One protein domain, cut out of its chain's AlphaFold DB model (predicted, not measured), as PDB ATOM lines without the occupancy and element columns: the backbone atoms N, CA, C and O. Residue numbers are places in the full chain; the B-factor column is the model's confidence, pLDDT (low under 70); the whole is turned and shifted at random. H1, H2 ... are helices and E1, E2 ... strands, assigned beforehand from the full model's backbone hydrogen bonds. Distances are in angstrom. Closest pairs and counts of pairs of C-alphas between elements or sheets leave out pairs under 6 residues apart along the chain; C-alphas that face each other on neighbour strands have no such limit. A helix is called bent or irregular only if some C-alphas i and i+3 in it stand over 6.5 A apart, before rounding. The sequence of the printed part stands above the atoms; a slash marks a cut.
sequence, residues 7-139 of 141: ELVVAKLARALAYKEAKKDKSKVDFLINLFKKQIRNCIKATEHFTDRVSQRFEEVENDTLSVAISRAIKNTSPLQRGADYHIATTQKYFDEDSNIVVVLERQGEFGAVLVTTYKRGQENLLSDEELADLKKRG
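Overview. This is residues 7 to 139 of the 141 residues of an uncharacterized protein of Campylobacter coli (UniProt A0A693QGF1). What does the model show at first sight? A twisted sheet of four strands, E1, E6, E5 and E4, curls round helix H4; H1 meets H4 near its own beginning and reaches away with H2, while H5 lies toward the opposite end of the longest span and only grazes the sheet. H3 is beside E6, and the small hairpin of E2 and E3 runs on into E4. How is it made up? The printed part has 133 residues with five named helices and six named strands, in the order H1 H2 E1 H3 H4 E2 E3 E4 E5 E6 H5, class mixed; the larger sheet, E1 E6 E5 E4, is mixed and E2 with E3 antiparallel. The whole is compact, with a radius of gyration of the C-alphas of 15.5 A and spans of 49 by 41 by 25 A.

Arrangement. How do the larger sheet's strands pair? E4, residues 90 to 96, E5, residues 101 to 108, and E6, residues 112 to 120, form a meander, each strand the antiparallel neighbour of the one before, with N 94 and O 103, and N 114 and O 106, each 2.8 A apart, within hydrogen-bond range. E1, residues 44 to 46, is parallel to E6, with N 45 and O 113 within range at 2.9 A. Which helices are on it? H4, residues 60 to 76, is on one face, two layers of helix and sheet; the C-alphas of Ala 73 and Tyr 94, its closest to E4, are 5.5 A apart. H3, residues 48 to 57, stands at the sheet's level, with a height over the sheet of 1.3 A; its closest C-alphas to E6 are those of Phe 50 and Thr 117, 4.7 A. H5, residues 129 to 137, only grazes the sheet, with residues 131 to 135. What lies farther out? H1, residues 7 to 25, touches H4 with residues 8 to 13 alone, the closest C-alphas being those of Val 9 and Ser 67, 4.8 A. H2, residues 29 to 40, touches H1 at a steep tilt of 51 degrees, opposite ways, closest at the C-alphas of Ala 14 and Phe 36, 5.0 A. E2, residues 80 to 82, and E3, residues 86 to 88, form a hairpin, with N 88 and O 80 within range at 3.0 A. Are the helix backbones complete? Every O i to N i+4 pair is within hydrogen-bond range in H2, H3 and H5, against 14 of 15 in H1 and 11 of 13 in H4.

Along the chain. Where are the anchor points? H1 begins at C-alpha 7, (-32.643, -3.759, -20.822), and H5 ends at C-alpha 137, (-25.187, -13.701, -48.018). Which elements are longest? From first to last C-alpha H1 measures 26.6 A, H4 25.0 A, E6 23.1 A and E5 21.2 A. Is any irregular? H4 is, with C-alphas 61 and 64 7.3 A apart, and E6 bends by 63 degrees at residue 116.

Size, cuts and confidence. How far does it reach? The two C-alphas farthest apart, those of Lys 26 and Asp 129, are 49.9 A apart. Is it continuous? The printed part has no cut and no long link. Where is confidence low? Residues 80 to 87 are under 70, against a mean pLDDT of the printed part of 89.8.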
ATOM      1  N   GLU A   7     -31.746  -3.848 -21.981       93.38
ATOM      2  CA  GLU A   7     -32.643  -3.759 -20.822       93.38
ATOM      3  C   GLU A   7     -34.053  -3.289 -21.190       93.38
ATOM      4  O   GLU A   7     -35.045  -3.888 -20.757       93.38
ATOM      5  N   LEU A   8     -34.149  -2.259 -22.033       94.19
ATOM      6  CA  LEU A   8     -35.431  -1.732 -22.493       94.19
ATOM      7  C   LEU A   8     -36.150  -2.732 -23.399       94.19
ATOM      8  O   LEU A   8     -37.336  -2.990 -23.192       94.19
ATOM      9  N   VAL A   9     -35.439  -3.366 -24.333       94.69
ATOM     10  CA  VAL A   9     -36.004  -4.416 -25.197       94.69
ATOM     11  C   VAL A   9     -36.568  -5.565 -24.359       94.69
ATOM     12  O   VAL A   9     -37.722  -5.959 -24.548       94.69
ATOM     13  N   VAL A  10     -35.798  -6.062 -23.384       95.06
ATOM     14  CA  VAL A  10     -36.215  -7.132 -22.462       95.06
ATOM     15  C   VAL A  10     -37.461  -6.712 -21.683       95.06
ATOM     16  O   VAL A  10     -38.415  -7.484 -21.582       95.06
ATOM     17  N   ALA A  11     -37.498  -5.484 -21.160       95.50
ATOM     18  CA  ALA A  11     -38.647  -4.980 -20.414       95.50
ATOM     19  C   ALA A  11     -39.912  -4.869 -21.283       95.50
ATOM     20  O   ALA A  11     -40.990  -5.285 -20.842       95.50
ATOM     21  N   LYS A  12     -39.794  -4.345 -22.510       95.25
ATOM     22  CA  LYS A  12     -40.916  -4.208 -23.454       95.25
ATOM     23  C   LYS A  12     -41.436  -5.579 -23.888       95.25
ATOM     24  O   LYS A  12     -42.649  -5.798 -23.866       95.25
ATOM     25  N   LEU A  13     -40.540  -6.516 -24.205       94.25
ATOM     26  CA  LEU A  13     -40.908  -7.871 -24.614       94.25
ATOM     27  C   LEU A  13     -41.581  -8.647 -23.476       94.25
ATOM     28  O   LEU A  13     -42.678  -9.169 -23.668       94.25
ATOM     29  N   ALA A  14     -40.984  -8.650 -22.280       94.56
ATOM     30  CA  ALA A  14     -41.546  -9.318 -21.108       94.56
ATOM     31  C   ALA A  14     -42.938  -8.783 -20.753       94.56
ATOM     32  O   ALA A  14     -43.847  -9.559 -20.471       94.56
ATOM     33  N   ARG A  15     -43.131  -7.458 -20.822       95.06
ATOM     34  CA  ARG A  15     -44.441  -6.837 -20.603       95.06
ATOM     35  C   ARG A  15     -45.463  -7.314 -21.635       95.06
ATOM     36  O   ARG A  15     -46.559  -7.714 -21.255       95.06
ATOM     37  N   ALA A  16     -45.114  -7.306 -22.920       92.56
ATOM     38  CA  ALA A  16     -46.027  -7.744 -23.975       92.56
ATOM     39  C   ALA A  16     -46.448  -9.218 -23.811       92.56
ATOM     40  O   ALA A  16     -47.628  -9.536 -23.958       92.56
ATOM     41  N   LEU A  17     -45.499 -10.100 -23.481       92.12
ATOM     42  CA  LEU A  17     -45.766 -11.521 -23.243       92.12
ATOM     43  C   LEU A  17     -46.623 -11.734 -21.989       92.12
ATOM     44  O   LEU A  17     -47.619 -12.449 -22.051       92.12
ATOM     45  N   ALA A  18     -46.314 -11.039 -20.892       93.94
ATOM     46  CA  ALA A  18     -47.083 -11.115 -19.653       93.94
ATOM     47  C   ALA A  18     -48.551 -10.723 -19.847       93.94
ATOM     48  O   ALA A  18     -49.437 -11.437 -19.388       93.94
ATOM     49  N   TYR A  19     -48.831  -9.628 -20.562       93.31
ATOM     50  CA  TYR A  19     -50.214  -9.232 -20.850       93.31
ATOM     51  C   TYR A  19     -50.933 -10.214 -21.777       93.31
ATOM     52  O   TYR A  19     -52.141 -10.394 -21.641       93.31
ATOM     53  N   LYS A  20     -50.223 -10.843 -22.723       91.19
ATOM     54  CA  LYS A  20     -50.805 -11.882 -23.584       91.19
ATOM     55  C   LYS A  20     -51.182 -13.122 -22.770       91.19
ATOM     56  O   LYS A  20     -52.271 -13.650 -22.964       91.19
ATOM     57  N   GLU A  21     -50.321 -13.543 -21.851       90.44
ATOM     58  CA  GLU A  21     -50.517 -14.762 -21.061       90.44
ATOM     59  C   GLU A  21     -51.518 -14.572 -19.916       90.44
ATOM     60  O   GLU A  21     -52.406 -15.396 -19.715       90.44
ATOM     61  N   ALA A  22     -51.479 -13.425 -19.233       92.00
ATOM     62  CA  ALA A  22     -52.447 -13.083 -18.191       92.00
ATOM     63  C   ALA A  22     -53.896 -13.077 -18.704       92.00
ATOM     64  O   ALA A  22     -54.818 -13.381 -17.949       92.00
ATOM     65  N   LYS A  23     -54.110 -12.760 -19.991       90.31
ATOM     66  CA  LYS A  23     -55.436 -12.825 -20.627       90.31
ATOM     67  C   LYS A  23     -55.966 -14.251 -20.779       90.31
ATOM     68  O   LYS A  23     -57.180 -14.414 -20.804       90.31
ATOM     69  N   LYS A  24     -55.091 -15.255 -20.894       90.44
ATOM     70  CA  LYS A  24     -55.489 -16.663 -21.028       90.44
ATOM     71  C   LYS A  24     -55.815 -17.269 -19.667       90.44
ATOM     72  O   LYS A  24     -56.923 -17.747 -19.455       90.44
ATOM     73  N   ASP A  25     -54.884 -17.129 -18.725       84.12
ATOM     74  CA  ASP A  25     -54.898 -17.921 -17.490       84.12
ATOM     75  C   ASP A  25     -55.279 -17.105 -16.247       84.12
ATOM     76  O   ASP A  25     -55.155 -17.582 -15.120       84.12
ATOM     77  N   LYS A  26     -55.698 -15.840 -16.423       82.44
ATOM     78  CA  LYS A  26     -56.014 -14.882 -15.337       82.44
ATOM     79  C   LYS A  26     -54.894 -14.727 -14.296       82.44
ATOM     80  O   LYS A  26     -55.125 -14.304 -13.163       82.44
ATOM     81  N   SER A  27     -53.666 -15.060 -14.683       84.94
ATOM     82  CA  SER A  27     -52.481 -14.972 -13.838       84.94
ATOM     83  C   SER A  27     -52.113 -13.518 -13.529       84.94
ATOM     84  O   SER A  27     -52.374 -12.607 -14.319       84.94
ATOM     85  N   LYS A  28     -51.469 -13.283 -12.378       91.75
ATOM     86  CA  LYS A  28     -51.021 -11.938 -11.982       91.75
ATOM     87  C   LYS A  28     -49.953 -11.419 -12.953       91.75
ATOM     88  O   LYS A  28     -48.880 -12.010 -13.069       91.75
ATOM     89  N   VAL A  29     -50.229 -10.285 -13.598       93.06
ATOM     90  CA  VAL A  29     -49.360  -9.688 -14.631       93.06
ATOM     91  C   VAL A  29     -47.951  -9.411 -14.100       93.06
ATOM     92  O   VAL A  29     -46.981  -9.773 -14.758       93.06
ATOM     93  N   ASP A  30     -47.814  -8.845 -12.898       93.25
ATOM     94  CA  ASP A  30     -46.500  -8.493 -12.335       93.25
ATOM     95  C   ASP A  30     -45.598  -9.712 -12.109       93.25
ATOM     96  O   ASP A  30     -44.387  -9.656 -12.334       93.25
ATOM     97  N   PHE A  31     -46.193 -10.843 -11.716       93.12
ATOM     98  CA  PHE A  31     -45.470 -12.105 -11.576       93.12
ATOM     99  C   PHE A  31     -44.935 -12.578 -12.933       93.12
ATOM    100  O   PHE A  31     -43.747 -12.880 -13.058       93.12
ATOM    101  N   LEU A  32     -45.786 -12.565 -13.965       93.25
ATOM    102  CA  LEU A  32     -45.411 -12.951 -15.326       93.25
ATOM    103  C   LEU A  32     -44.345 -12.021 -15.919       93.25
ATOM    104  O   LEU A  32     -43.411 -12.500 -16.555       93.25
ATOM    105  N   ILE A  33     -44.424 -10.708 -15.674       94.88
ATOM    106  CA  ILE A  33     -43.392  -9.754 -16.112       94.88
ATOM    107  C   ILE A  33     -42.033 -10.141 -15.530       94.88
ATOM    108  O   ILE A  33     -41.042 -10.188 -16.259       94.88
ATOM    109  N   ASN A  34     -41.969 -10.426 -14.229       94.56
ATOM    110  CA  ASN A  34     -40.717 -10.797 -13.572       94.56
ATOM    111  C   ASN A  34     -40.179 -12.145 -14.064       94.56
ATOM    112  O   ASN A  34     -38.969 -12.278 -14.267       94.56
ATOM    113  N   LEU A  35     -41.062 -13.119 -14.293       93.06
ATOM    114  CA  LEU A  35     -40.707 -14.418 -14.860       93.06
ATOM    115  C   LEU A  35     -40.104 -14.262 -16.263       93.06
ATOM    116  O   LEU A  35     -38.967 -14.677 -16.493       93.06
ATOM    117  N   PHE A  36     -40.817 -13.595 -17.172       93.88
ATOM    118  CA  PHE A  36     -40.357 -13.397 -18.545       93.88
ATOM    119  C   PHE A  36     -39.088 -12.550 -18.611       93.88
ATOM    120  O   PHE A  36     -38.181 -12.880 -19.369       93.88
ATOM    121  N   LYS A  37     -38.945 -11.505 -17.781       94.75
ATOM    122  CA  LYS A  37     -37.690 -10.737 -17.706       94.75
ATOM    123  C   LYS A  37     -36.492 -11.639 -17.410       94.75
ATOM    124  O   LYS A  37     -35.472 -11.510 -18.079       94.75
ATOM    125  N   LYS A  38     -36.612 -12.554 -16.439       91.44
ATOM    126  CA  LYS A  38     -35.534 -13.496 -16.089       91.44
ATOM    127  C   LYS A  38     -35.217 -14.456 -17.234       91.44
ATOM    128  O   LYS A  38     -34.045 -14.685 -17.504       91.44
ATOM    129  N   GLN A  39     -36.242 -14.976 -17.907       90.19
ATOM    130  CA  GLN A  39     -36.071 -15.897 -19.034       90.19
ATOM    131  C   GLN A  39     -35.404 -15.215 -20.237       90.19
ATOM    132  O   GLN A  39     -34.501 -15.777 -20.840       90.19
ATOM    133  N   ILE A  40     -35.807 -13.986 -20.563       92.44
ATOM    134  CA  ILE A  40     -35.406 -13.299 -21.799       92.44
ATOM    135  C   ILE A  40     -34.036 -12.625 -21.678       92.44
ATOM    136  O   ILE A  40     -33.343 -12.488 -22.687       92.44
ATOM    137  N   ARG A  41     -33.625 -12.200 -20.471       89.12
ATOM    138  CA  ARG A  41     -32.438 -11.347 -20.255       89.12
ATOM    139  C   ARG A  41     -31.178 -11.839 -20.973       89.12
ATOM    140  O   ARG A  41     -30.441 -11.021 -21.506       89.12
ATOM    141  N   ASN A  42     -30.968 -13.154 -21.005       86.62
ATOM    142  CA  ASN A  42     -29.778 -13.776 -21.597       86.62
ATOM    143  C   ASN A  42     -30.014 -14.329 -23.016       86.62
ATOM    144  O   ASN A  42     -29.088 -14.840 -23.645       86.62
ATOM    145  N   CYS A  43     -31.247 -14.251 -23.514       90.38
ATOM    146  CA  CYS A  43     -31.645 -14.785 -24.814       90.38
ATOM    147  C   CYS A  43     -31.562 -13.740 -25.932       90.38
ATOM    148  O   CYS A  43     -31.474 -14.111 -27.100       90.38
ATOM    149  N   ILE A  44     -31.584 -12.449 -25.592       93.12
ATOM    150  CA  ILE A  44     -31.381 -11.363 -26.554       93.12
ATOM    151  C   ILE A  44     -29.906 -10.975 -26.535       93.12
ATOM    152  O   ILE A  44     -29.372 -10.574 -25.502       93.12
ATOM    153  N   LYS A  45     -29.252 -11.096 -27.686       93.81
ATOM    154  CA  LYS A  45     -27.855 -10.722 -27.902       93.81
ATOM    155  C   LYS A  45     -27.788  -9.690 -29.017       93.81
ATOM    156  O   LYS A  45     -28.638  -9.681 -29.901       93.81
ATOM    157  N   ALA A  46     -26.780  -8.835 -28.985       94.19
ATOM    158  CA  ALA A  46     -26.459  -7.933 -30.080       94.19
ATOM    159  C   ALA A  46     -25.058  -8.274 -30.583       94.19
ATOM    160  O   ALA A  46     -24.195  -8.631 -29.780       94.19
ATOM    161  N   THR A  47     -24.847  -8.203 -31.893       93.50
ATOM    162  CA  THR A  47     -23.489  -8.205 -32.441       93.50
ATOM    163  C   THR A  47     -22.803  -6.877 -32.112       93.50
ATOM    164  O   THR A  47     -23.476  -5.864 -31.912       93.50
ATOM    165  N   GLU A  48     -21.470  -6.858 -32.083       91.38
ATOM    166  CA  GLU A  48     -20.699  -5.607 -31.945       91.38
ATOM    167  C   GLU A  48     -21.071  -4.617 -33.056       91.38
ATOM    168  O   GLU A  48     -21.385  -3.450 -32.820       91.38
ATOM    169  N   HIS A  49     -21.192  -5.144 -34.273       90.25
ATOM    170  CA  HIS A  49     -21.643  -4.384 -35.426       90.25
ATOM    171  C   HIS A  49     -23.013  -3.721 -35.205       90.25
ATOM    172  O   HIS A  49     -23.198  -2.548 -35.524       90.25
ATOM    173  N   PHE A  50     -23.982  -4.431 -34.617       94.38
ATOM    174  CA  PHE A  50     -25.283  -3.848 -34.287       94.38
ATOM    175  C   PHE A  50     -25.139  -2.667 -33.321       94.38
ATOM    176  O   PHE A  50     -25.744  -1.617 -33.546       94.38
ATOM    177  N   THR A  51     -24.342  -2.820 -32.259       94.50
ATOM    178  CA  THR A  51     -24.160  -1.764 -31.252       94.50
ATOM    179  C   THR A  51     -23.512  -0.511 -31.837       94.50
ATOM    180  O   THR A  51     -23.953   0.605 -31.539       94.50
ATOM    181  N   ASP A  52     -22.554  -0.685 -32.745       92.19
ATOM    182  CA  ASP A  52     -21.896   0.422 -33.438       92.19
ATOM    183  C   ASP A  52     -22.878   1.172 -34.338       92.19
ATOM    184  O   ASP A  52     -22.975   2.402 -34.299       92.19
ATOM    185  N   ARG A  53     -23.678   0.434 -35.116       92.38
ATOM    186  CA  ARG A  53     -24.669   1.040 -36.011       92.38
ATOM    187  C   ARG A  53     -25.790   1.742 -35.269       92.38
ATOM    188  O   ARG A  53     -26.225   2.795 -35.731       92.38
ATOM    189  N   VAL A  54     -26.234   1.226 -34.124       94.62
ATOM    190  CA  VAL A  54     -27.211   1.940 -33.289       94.62
ATOM    191  C   VAL A  54     -26.645   3.282 -32.835       94.62
ATOM    192  O   VAL A  54     -27.312   4.302 -32.996       94.62
ATOM    193  N   SER A  55     -25.399   3.293 -32.362       93.62
ATOM    194  CA  SER A  55     -24.729   4.510 -31.892       93.62
ATOM    195  C   SER A  55     -24.590   5.566 -32.997       93.62
ATOM    196  O   SER A  55     -24.685   6.760 -32.722       93.62
ATOM    197  N   GLN A  56     -24.406   5.129 -34.247       91.88
ATOM    198  CA  GLN A  56     -24.264   5.994 -35.424       91.88
ATOM    199  C   GLN A  56     -25.597   6.472 -36.021       91.88
ATOM    200  O   GLN A  56     -25.648   7.561 -36.586       91.88
ATOM    201  N   ARG A  57     -26.658   5.656 -35.959       93.88
ATOM    202  CA  ARG A  57     -27.917   5.884 -36.702       93.88
ATOM    203  C   ARG A  57     -29.067   6.409 -35.843       93.88
ATOM    204  O   ARG A  57     -30.065   6.869 -36.399       93.88
ATOM    205  N   PHE A  58     -28.952   6.312 -34.519       95.12
ATOM    206  CA  PHE A  58     -30.020   6.665 -33.589       95.12
ATOM    207  C   PHE A  58     -29.542   7.614 -32.493       95.12
ATOM    208  O   PHE A  58     -28.441   7.498 -31.941       95.12
ATOM    209  N   GLU A  59     -30.421   8.544 -32.143       95.31
ATOM    210  CA  GLU A  59     -30.246   9.421 -30.992       95.31
ATOM    211  C   GLU A  59     -30.816   8.794 -29.715       95.31
ATOM    212  O   GLU A  59     -31.638   7.877 -29.751       95.31
ATOM    213  N   GLU A  60     -30.404   9.303 -28.551       94.19
ATOM    214  CA  GLU A  60     -30.892   8.789 -27.262       94.19
ATOM    215  C   GLU A  60     -32.411   8.924 -27.111       94.19
ATOM    216  O   GLU A  60     -33.058   8.029 -26.568       94.19
ATOM    217  N   VAL A  61     -32.988   9.999 -27.656       95.25
ATOM    218  CA  VAL A  61     -34.441  10.240 -27.655       95.25
ATOM    219  C   VAL A  61     -35.219   9.172 -28.432       95.25
ATOM    220  O   VAL A  61     -36.409   8.982 -28.194       95.25
ATOM    221  N   GLU A  62     -34.555   8.431 -29.322       95.31
ATOM    222  CA  GLU A  62     -35.163   7.394 -30.161       95.31
ATOM    223  C   GLU A  62     -35.074   5.994 -29.539       95.31
ATOM    224  O   GLU A  62     -35.620   5.036 -30.089       95.31
ATOM    225  N   ASN A  63     -34.415   5.857 -28.384       95.50
ATOM    226  CA  ASN A  63     -34.159   4.567 -27.745       95.50
ATOM    227  C   ASN A  63     -35.448   3.801 -27.408       95.50
ATOM    228  O   ASN A  63     -35.527   2.588 -27.621       95.50
ATOM    229  N   ASP A  64     -36.481   4.493 -26.912       95.75
ATOM    230  CA  ASP A  64     -37.756   3.841 -26.591       95.75
ATOM    231  C   ASP A  64     -38.431   3.298 -27.857       95.75
ATOM    232  O   ASP A  64     -38.837   2.133 -27.890       95.75
ATOM    233  N   THR A  65     -38.462   4.106 -28.919       96.88
ATOM    234  CA  THR A  65     -39.016   3.742 -30.229       96.88
ATOM    235  C   THR A  65     -38.274   2.553 -30.834       96.88
ATOM    236  O   THR A  65     -38.902   1.560 -31.207       96.88
ATOM    237  N   LEU A  66     -36.937   2.596 -30.857       97.12
ATOM    238  CA  LEU A  66     -36.103   1.491 -31.327       97.12
ATOM    239  C   LEU A  66     -36.345   0.219 -30.504       97.12
ATOM    240  O   LEU A  66     -36.526  -0.865 -31.059       97.12
ATOM    241  N   SER A  67     -36.410   0.340 -29.177       96.62
ATOM    242  CA  SER A  67     -36.644  -0.800 -28.285       96.62
ATOM    243  C   SER A  67     -38.013  -1.450 -28.511       96.62
ATOM    244  O   SER A  67     -38.148  -2.677 -28.443       96.62
ATOM    245  N   VAL A  68     -39.040  -0.647 -28.805       96.69
ATOM    246  CA  VAL A  68     -40.378  -1.132 -29.172       96.69
ATOM    247  C   VAL A  68     -40.352  -1.835 -30.530       96.69
ATOM    248  O   VAL A  68     -40.910  -2.933 -30.636       96.69
ATOM    249  N   ALA A  69     -39.672  -1.268 -31.530       97.31
ATOM    250  CA  ALA A  69     -39.522  -1.878 -32.852       97.31
ATOM    251  C   ALA A  69     -38.825  -3.246 -32.765       97.31
ATOM    252  O   ALA A  69     -39.336  -4.237 -33.288       97.31
ATOM    253  N   ILE A  70     -37.725  -3.349 -32.009       96.75
ATOM    254  CA  ILE A  70     -37.024  -4.623 -31.768       96.75
ATOM    255  C   ILE A  70     -37.941  -5.621 -31.048       96.75
ATOM    256  O   ILE A  70     -38.027  -6.787 -31.434       96.75
ATOM    257  N   SER A  71     -38.672  -5.172 -30.022       95.25
ATOM    258  CA  SER A  71     -39.625  -6.023 -29.302       95.25
ATOM    259  C   SER A  71     -40.701  -6.597 -30.233       95.25
ATOM    260  O   SER A  71     -41.064  -7.768 -30.113       95.25
ATOM    261  N   ARG A  72     -41.222  -5.799 -31.170       95.44
ATOM    262  CA  ARG A  72     -42.193  -6.254 -32.176       95.44
ATOM    263  C   ARG A  72     -41.566  -7.198 -33.188       95.44
ATOM    264  O   ARG A  72     -42.145  -8.256 -33.421       95.44
ATOM    265  N   ALA A  73     -40.376  -6.878 -33.686       95.38
ATOM    266  CA  ALA A  73     -39.633  -7.737 -34.598       95.38
ATOM    267  C   ALA A  73     -39.452  -9.142 -34.015       95.38
ATOM    268  O   ALA A  73     -39.797 -10.124 -34.662       95.38
ATOM    269  N   ILE A  74     -39.024  -9.246 -32.755       93.62
ATOM    270  CA  ILE A  74     -38.852 -10.528 -32.057       93.62
ATOM    271  C   ILE A  74     -40.169 -11.314 -31.952       93.62
ATOM    272  O   ILE A  74     -40.178 -12.525 -32.154       93.62
ATOM    273  N   LYS A  75     -41.292 -10.652 -31.650       91.81
ATOM    274  CA  LYS A  75     -42.604 -11.319 -31.522       91.81
ATOM    275  C   LYS A  75     -43.178 -11.793 -32.853       91.81
ATOM    276  O   LYS A  75     -43.942 -12.752 -32.861       91.81
ATOM    277  N   ASN A  76     -42.855 -11.090 -33.932       92.19
ATOM    278  CA  ASN A  76     -43.425 -11.312 -35.260       92.19
ATOM    279  C   ASN A  76     -42.489 -12.094 -36.192       92.19
ATOM    280  O   ASN A  76     -42.787 -12.258 -37.369       92.19
ATOM    281  N   THR A  77     -41.371 -12.589 -35.666       91.38
ATOM    282  CA  THR A  77     -40.442 -13.480 -36.367       91.38
ATOM    283  C   THR A  77     -40.253 -14.757 -35.555       91.38
ATOM    284  O   THR A  77     -40.326 -14.760 -34.321       91.38
ATOM    285  N   SER A  78     -39.986 -15.867 -36.232       86.75
ATOM    286  CA  SER A  78     -39.855 -17.186 -35.605       86.75
ATOM    287  C   SER A  78     -38.613 -17.914 -36.113       86.75
ATOM    288  O   SER A  78     -38.208 -17.707 -37.256       86.75
ATOM    289  N   PRO A  79     -37.953 -18.749 -35.292       81.56
ATOM    290  CA  PRO A  79     -36.915 -19.634 -35.806       81.56
ATOM    291  C   PRO A  79     -37.521 -20.597 -36.832       81.56
ATOM    292  O   PRO A  79     -38.691 -20.977 -36.728       81.56
ATOM    293  N   LEU A  80     -36.716 -21.037 -37.796       68.81
ATOM    294  CA  LEU A  80     -37.166 -22.031 -38.760       68.81
ATOM    295  C   LEU A  80     -37.182 -23.399 -38.063       68.81
ATOM    296  O   LEU A  80     -36.142 -23.910 -37.646       68.81
ATOM    297  N   GLN A  81     -38.370 -23.976 -37.876       64.38
ATOM    298  CA  GLN A  81     -38.516 -25.321 -37.319       64.38
ATOM    299  C   GLN A  81     -38.200 -26.367 -38.394       64.38
ATOM    300  O   GLN A  81     -38.822 -26.376 -39.457       64.38
ATOM    301  N   ARG A  82     -37.272 -27.287 -38.105       49.62
ATOM    302  CA  ARG A  82     -37.175 -28.577 -38.804       49.62
ATOM    303  C   ARG A  82     -37.425 -29.698 -37.797       49.62
ATOM    304  O   ARG A  82     -36.522 -30.094 -37.069       49.62
ATOM    305  N   GLY A  83     -38.650 -30.217 -37.774       52.78
ATOM    306  CA  GLY A  83     -39.036 -31.321 -36.888       52.78
ATOM    307  C   GLY A  83     -39.091 -30.942 -35.402       52.78
ATOM    308  O   GLY A  83     -39.080 -29.763 -35.053       52.78
ATOM    309  N   ALA A  84     -39.195 -31.958 -34.542       55.91
ATOM    310  CA  ALA A  84     -39.474 -31.799 -33.113       55.91
ATOM    311  C   ALA A  84     -38.303 -31.236 -32.281       55.91
ATOM    312  O   ALA A  84     -38.563 -30.655 -31.234       55.91
ATOM    313  N   ASP A  85     -37.051 -31.329 -32.752       57.03
ATOM    314  CA  ASP A  85     -35.890 -31.174 -31.855       57.03
ATOM    315  C   ASP A  85     -34.844 -30.122 -32.267       57.03
ATOM    316  O   ASP A  85     -33.949 -29.827 -31.477       57.03
ATOM    317  N   TYR A  86     -34.924 -29.515 -33.462       58.78
ATOM    318  CA  TYR A  86     -33.887 -28.576 -33.919       58.78
ATOM    319  C   TYR A  86     -34.450 -27.267 -34.484       58.78
ATOM    320  O   TYR A  86     -35.051 -27.209 -35.561       58.78
ATOM    321  N   HIS A  87     -34.195 -26.178 -33.757       65.31
ATOM    322  CA  HIS A  87     -34.375 -24.816 -34.251       65.31
ATOM    323  C   HIS A  87     -33.195 -24.440 -35.149       65.31
ATOM    324  O   HIS A  87     -32.058 -24.384 -34.681       65.31
ATOM    325  N   ILE A  88     -33.458 -24.137 -36.422       71.00
ATOM    326  CA  ILE A  88     -32.443 -23.553 -37.301       71.00
ATOM    327  C   ILE A  88     -32.499 -22.039 -37.140       71.00
ATOM    328  O   ILE A  88     -33.495 -21.389 -37.479       71.00
ATOM    329  N   ALA A  89     -31.408 -21.485 -36.617       76.19
ATOM    330  CA  ALA A  89     -31.231 -20.051 -36.523       76.19
ATOM    331  C   ALA A  89     -31.301 -19.442 -37.930       76.19
ATOM    332  O   ALA A  89     -30.582 -19.858 -38.836       76.19
ATOM    333  N   THR A  90     -32.232 -18.511 -38.135       83.75
ATOM    334  CA  THR A  90     -32.482 -17.900 -39.446       83.75
ATOM    335  C   THR A  90     -32.533 -16.393 -39.288       83.75
ATOM    336  O   THR A  90     -33.280 -15.876 -38.447       83.75
ATOM    337  N   THR A  91     -31.729 -15.700 -40.095       91.75
ATOM    338  CA  THR A  91     -31.752 -14.239 -40.182       91.75
ATOM    339  C   THR A  91     -33.025 -13.811 -40.901       91.75
ATOM    340  O   THR A  91     -33.365 -14.341 -41.952       91.75
ATOM    341  N   GLN A  92     -33.738 -12.862 -40.315       92.94
ATOM    342  CA  GLN A  92     -34.984 -12.317 -40.821       92.94
ATOM    343  C   GLN A  92     -34.926 -10.798 -40.768       92.94
ATOM    344  O   GLN A  92     -34.395 -10.203 -39.828       92.94
ATOM    345  N   LYS A  93     -35.510 -10.180 -41.791       94.56
ATOM    346  CA  LYS A  93     -35.749  -8.746 -41.861       94.56
ATOM    347  C   LYS A  93     -37.196  -8.487 -41.464       94.56
ATOM    348  O   LYS A  93     -38.110  -9.035 -42.072       94.56
ATOM    349  N   TYR A  94     -37.393  -7.650 -40.457       95.69
ATOM    350  CA  TYR A  94     -38.704  -7.198 -40.019       95.69
ATOM    351  C   TYR A  94     -38.831  -5.693 -40.240       95.69
ATOM    352  O   TYR A  94     -37.934  -4.924 -39.887       95.69
ATOM    353  N   PHE A  95     -39.956  -5.284 -40.814       95.06
ATOM    354  CA  PHE A  95     -40.309  -3.885 -40.991       95.06
ATOM    355  C   PHE A  95     -41.351  -3.494 -39.941       95.06
ATOM    356  O   PHE A  95     -42.444  -4.057 -39.915       95.06
ATOM    357  N   ASP A  96     -41.006  -2.552 -39.063       96.38
ATOM    358  CA  ASP A  96     -41.955  -1.984 -38.109       96.38
ATOM    359  C   ASP A  96     -42.647  -0.767 -38.730       96.38
ATOM    360  O   ASP A  96     -42.076   0.323 -38.777       96.38
ATOM    361  N   GLU A  97     -43.875  -0.958 -39.219       94.19
ATOM    362  CA  GLU A  97     -44.625   0.081 -39.943       94.19
ATOM    363  C   GLU A  97     -44.876   1.332 -39.088       94.19
ATOM    364  O   GLU A  97     -44.811   2.450 -39.592       94.19
ATOM    365  N   ASP A  98     -45.090   1.147 -37.783       93.19
ATOM    366  CA  ASP A  98     -45.380   2.230 -36.842       93.19
ATOM    367  C   ASP A  98     -44.197   3.193 -36.656       93.19
ATOM    368  O   ASP A  98     -44.397   4.392 -36.471       93.19
ATOM    369  N   SER A  99     -42.964   2.673 -36.645       94.44
ATOM    370  CA  SER A  99     -41.753   3.473 -36.402       94.44
ATOM    371  C   SER A  99     -40.929   3.743 -37.657       94.44
ATOM    372  O   SER A  99     -39.982   4.526 -37.606       94.44
ATOM    373  N   ASN A 100     -41.260   3.103 -38.781       95.75
ATOM    374  CA  ASN A 100     -40.433   3.059 -39.988       95.75
ATOM    375  C   ASN A 100     -39.003   2.540 -39.742       95.75
ATOM    376  O   ASN A 100     -38.079   2.881 -40.484       95.75
ATOM    377  N   ILE A 101     -38.806   1.698 -38.726       97.06
ATOM    378  CA  ILE A 101     -37.517   1.066 -38.432       97.06
ATOM    379  C   ILE A 101     -37.489  -0.333 -39.046       97.06
ATOM    380  O   ILE A 101     -38.400  -1.144 -38.865       97.06
ATOM    381  N   VAL A 102     -36.409  -0.629 -39.762       96.50
ATOM    382  CA  VAL A 102     -36.078  -1.977 -40.209       96.50
ATOM    383  C   VAL A 102     -35.167  -2.618 -39.174       96.50
ATOM    384  O   VAL A 102     -34.089  -2.105 -38.884       96.50
ATOM    385  N   VAL A 103     -35.579  -3.773 -38.661       96.62
ATOM    386  CA  VAL A 103     -34.786  -4.583 -37.735       96.62
ATOM    387  C   VAL A 103     -34.385  -5.870 -38.441       96.62
ATOM    388  O   VAL A 103     -35.242  -6.618 -38.914       96.62
ATOM    389  N   VAL A 104     -33.085  -6.150 -38.491       96.06
ATOM    390  CA  VAL A 104     -32.561  -7.436 -38.956       96.06
ATOM    391  C   VAL A 104     -32.036  -8.205 -37.758       96.06
ATOM    392  O   VAL A 104     -31.179  -7.726 -37.011       96.06
ATOM    393  N   LEU A 105     -32.554  -9.411 -37.572       95.44
ATOM    394  CA  LEU A 105     -32.221 -10.258 -36.437       95.44
ATOM    395  C   LEU A 105     -32.187 -11.724 -36.850       95.44
ATOM    396  O   LEU A 105     -32.870 -12.139 -37.781       95.44
ATOM    397  N   GLU A 106     -31.432 -12.529 -36.123       93.50
ATOM    398  CA  GLU A 106     -31.442 -13.981 -36.224       93.50
ATOM    399  C   GLU A 106     -32.251 -14.566 -35.071       93.50
ATOM    400  O   GLU A 106     -31.940 -14.323 -33.905       93.50
ATOM    401  N   ARG A 107     -33.307 -15.330 -35.373       90.88
ATOM    402  CA  ARG A 107     -34.153 -15.938 -34.333       90.88
ATOM    403  C   ARG A 107     -33.559 -17.235 -33.807       90.88
ATOM    404  O   ARG A 107     -33.183 -18.103 -34.586       90.88
ATOM    405  N   GLN A 108     -33.544 -17.376 -32.483       85.94
ATOM    406  CA  GLN A 108     -33.000 -18.513 -31.744       85.94
ATOM    407  C   GLN A 108     -34.003 -18.972 -30.673       85.94
ATOM    408  O   GLN A 108     -34.200 -18.308 -29.658       85.94
ATOM    409  N   GLY A 109     -34.650 -20.119 -30.889       78.50
ATOM    410  CA  GLY A 109     -35.673 -20.635 -29.971       78.50
ATOM    411  C   GLY A 109     -36.893 -19.713 -29.828       78.50
ATOM    412  O   GLY A 109     -37.153 -18.858 -30.675       78.50
ATOM    413  N   GLU A 110     -37.660 -19.893 -28.751       76.50
ATOM    414  CA  GLU A 110     -38.931 -19.183 -28.545       76.50
ATOM    415  C   GLU A 110     -38.734 -17.673 -28.320       76.50
ATOM    416  O   GLU A 110     -39.362 -16.838 -28.977       76.50
ATOM    417  N   PHE A 111     -37.804 -17.298 -27.436       79.19
ATOM    418  CA  PHE A 111     -37.586 -15.903 -27.035       79.19
ATOM    419  C   PHE A 111     -36.253 -15.312 -27.503       79.19
ATOM    420  O   PHE A 111     -36.065 -14.102 -27.401       79.19
ATOM    421  N   GLY A 112     -35.328 -16.126 -28.014       87.50
ATOM    422  CA  GLY A 112     -33.963 -15.692 -28.297       87.50
ATOM    423  C   GLY A 112     -33.785 -15.036 -29.657       87.50
ATOM    424  O   GLY A 112     -34.388 -15.421 -30.661       87.50
ATOM    425  N   ALA A 113     -32.955 -14.006 -29.697       93.62
ATOM    426  CA  ALA A 113     -32.628 -13.309 -30.926       93.62
ATOM    427  C   ALA A 113     -31.209 -12.752 -30.856       93.62
ATOM    428  O   ALA A 113     -30.796 -12.235 -29.818       93.62
ATOM    429  N   VAL A 114     -30.494 -12.813 -31.976       94.62
ATOM    430  CA  VAL A 114     -29.254 -12.065 -32.183       94.62
ATOM    431  C   VAL A 114     -29.573 -10.888 -33.091       94.62
ATOM    432  O   VAL A 114     -29.975 -11.077 -34.235       94.62
ATOM    433  N   LEU A 115     -29.435  -9.673 -32.583       95.50
ATOM    434  CA  LEU A 115     -29.635  -8.451 -33.350       95.50
ATOM    435  C   LEU A 115     -28.426  -8.241 -34.261       95.50
ATOM    436  O   LEU A 115     -27.296  -8.200 -33.777       95.50
ATOM    437  N   VAL A 116     -28.676  -8.154 -35.570       94.69
ATOM    438  CA  VAL A 116     -27.632  -8.116 -36.605       94.69
ATOM    439  C   VAL A 116     -27.384  -6.685 -37.067       94.69
ATOM    440  O   VAL A 116     -26.254  -6.216 -37.045       94.69
ATOM    441  N   THR A 117     -28.442  -5.977 -37.469       95.38
ATOM    442  CA  THR A 117     -28.377  -4.551 -37.816       95.38
ATOM    443  C   THR A 117     -29.763  -3.916 -37.701       95.38
ATOM    444  O   THR A 117     -30.783  -4.603 -37.597       95.38
ATOM    445  N   THR A 118     -29.806  -2.590 -37.699       95.69
ATOM    446  CA  THR A 118     -31.042  -1.805 -37.701       95.69
ATOM    447  C   THR A 118     -30.811  -0.472 -38.400       95.69
ATOM    448  O   THR A 118     -29.700   0.071 -38.375       95.69
ATOM    449  N   TYR A 119     -31.843   0.033 -39.067       94.88
ATOM    450  CA  TYR A 119     -31.807   1.301 -39.789       94.88
ATOM    451  C   TYR A 119     -33.224   1.843 -40.020       94.88
ATOM    452  O   TYR A 119     -34.205   1.099 -39.978       94.88
ATOM    453  N   LYS A 120     -33.344   3.150 -40.264       95.12
ATOM    454  CA  LYS A 120     -34.619   3.780 -40.632       95.12
ATOM    455  C   LYS A 120     -34.882   3.559 -42.119       95.12
ATOM    456  O   LYS A 120     -33.968   3.629 -42.938       95.12
ATOM    457  N   ARG A 121     -36.132   3.300 -42.484       92.31
ATOM    458  CA  ARG A 121     -36.540   3.141 -43.882       92.31
ATOM    459  C   ARG A 121     -36.210   4.401 -44.689       92.31
ATOM    460  O   ARG A 121     -36.399   5.513 -44.201       92.31
ATOM    461  N   GLY A 122     -35.740   4.220 -45.921       88.56
ATOM    462  CA  GLY A 122     -35.262   5.319 -46.766       88.56
ATOM    463  C   GLY A 122     -33.824   5.745 -46.460       88.56
ATOM    464  O   GLY A 122     -33.310   6.643 -47.121       88.56
ATOM    465  N   GLN A 123     -33.179   5.116 -45.472       91.00
ATOM    466  CA  GLN A 123     -31.770   5.312 -45.131       91.00
ATOM    467  C   GLN A 123     -30.935   4.051 -45.396       91.00
ATOM    468  O   GLN A 123     -29.918   3.811 -44.747       91.00
ATOM    469  N   GLU A 124     -31.356   3.215 -46.349       86.56
ATOM    470  CA  GLU A 124     -30.628   2.012 -46.773       86.56
ATOM    471  C   GLU A 124     -29.215   2.344 -47.276       86.56
ATOM    472  O   GLU A 124     -28.309   1.526 -47.156       86.56
ATOM    473  N   ASN A 125     -29.006   3.559 -47.785       85.19
ATOM    474  CA  ASN A 125     -27.702   4.081 -48.197       85.19
ATOM    475  C   ASN A 125     -26.707   4.255 -47.034       85.19
ATOM    476  O   ASN A 125     -25.525   4.468 -47.283       85.19
ATOM    477  N   LEU A 126     -27.166   4.188 -45.778       86.62
ATOM    478  CA  LEU A 126     -26.303   4.185 -44.592       86.62
ATOM    479  C   LEU A 126     -25.792   2.781 -44.232       86.62
ATOM    480  O   LEU A 126     -25.054   2.630 -43.251       86.62
ATOM    481  N   LEU A 127     -26.206   1.749 -44.971       89.75
ATOM    482  CA  LEU A 127     -25.607   0.423 -44.893       89.75
ATOM    483  C   LEU A 127     -24.261   0.450 -45.615       89.75
ATOM    484  O   LEU A 127     -24.173   0.821 -46.781       89.75
ATOM    485  N   SER A 128     -23.215   0.042 -44.907       87.94
ATOM    486  CA  SER A 128     -21.898  -0.173 -45.510       87.94
ATOM    487  C   SER A 128     -21.915  -1.312 -46.534       87.94
ATOM    488  O   SER A 128     -22.765  -2.203 -46.473       87.94
ATOM    489  N   ASP A 129     -20.937  -1.333 -47.441       88.62
ATOM    490  CA  ASP A 129     -20.798  -2.414 -48.427       88.62
ATOM    491  C   ASP A 129     -20.652  -3.790 -47.762       88.62
ATOM    492  O   ASP A 129     -21.229  -4.773 -48.228       88.62
ATOM    493  N   GLU A 130     -19.945  -3.851 -46.629       87.44
ATOM    494  CA  GLU A 130     -19.809  -5.061 -45.813       87.44
ATOM    495  C   GLU A 130     -21.159  -5.526 -45.246       87.44
ATOM    496  O   GLU A 130     -21.479  -6.712 -45.315       87.44
ATOM    497  N   GLU A 131     -21.993  -4.601 -44.752       87.62
ATOM    498  CA  GLU A 131     -23.355  -4.926 -44.310       87.62
ATOM    499  C   GLU A 131     -24.210  -5.442 -45.451       87.62
ATOM    500  O   GLU A 131     -24.896  -6.450 -45.306       87.62
ATOM    501  N   LEU A 132     -24.181  -4.758 -46.591       89.44
ATOM    502  CA  LEU A 132     -24.948  -5.166 -47.759       89.44
ATOM    503  C   LEU A 132     -24.518  -6.560 -48.230       89.44
ATOM    504  O   LEU A 132     -25.374  -7.373 -48.577       89.44
ATOM    505  N   ALA A 133     -23.219  -6.859 -48.211       89.25
ATOM    506  CA  ALA A 133     -22.692  -8.177 -48.543       89.25
ATOM    507  C   ALA A 133     -23.135  -9.258 -47.540       89.25
ATOM    508  O   ALA A 133     -23.596 -10.317 -47.969       89.25
ATOM    509  N   ASP A 134     -23.053  -9.000 -46.229       89.06
ATOM    510  CA  ASP A 134     -23.500  -9.946 -45.193       89.06
ATOM    511  C   ASP A 134     -25.011 -10.204 -45.276       89.06
ATOM    512  O   ASP A 134     -25.458 -11.352 -45.281       89.06
ATOM    513  N   LEU A 135     -25.810  -9.149 -45.445       90.19
ATOM    514  CA  LEU A 135     -27.260  -9.251 -45.590       90.19
ATOM    515  C   LEU A 135     -27.666 -10.031 -46.853       90.19
ATOM    516  O   LEU A 135     -28.561 -10.878 -46.786       90.19
ATOM    517  N   LYS A 136     -26.980  -9.820 -47.985       90.19
ATOM    518  CA  LYS A 136     -27.176 -10.623 -49.207       90.19
ATOM    519  C   LYS A 136     -26.786 -12.083 -48.994       90.19
ATOM    520  O   LYS A 136     -27.531 -12.980 -49.373       90.19
ATOM    521  N   LYS A 137     -25.648 -12.341 -48.341       89.44
ATOM    522  CA  LYS A 137     -25.187 -13.701 -48.018       89.44
ATOM    523  C   LYS A 137     -26.176 -14.444 -47.114       89.44
ATOM    524  O   LYS A 137     -26.353 -15.649 -47.263       89.44
ATOM    525  N   ARG A 138     -26.832 -13.725 -46.200       86.62
ATOM    526  CA  ARG A 138     -27.900 -14.232 -45.323       86.62
ATOM    527  C   ARG A 138     -29.259 -14.373 -46.021       86.62
ATOM    528  O   ARG A 138     -30.174 -14.917 -45.410       86.62
ATOM    529  N   GLY A 139     -29.405 -13.894 -47.259       84.88
ATOM    530  CA  GLY A 139     -30.645 -13.969 -48.040       84.88
ATOM    531  C   GLY A 139     -31.767 -13.047 -47.548       84.88
ATOM    532  O   GLY A 139     -32.936 -13.363 -47.746       84.88
TER     533      GLY A 139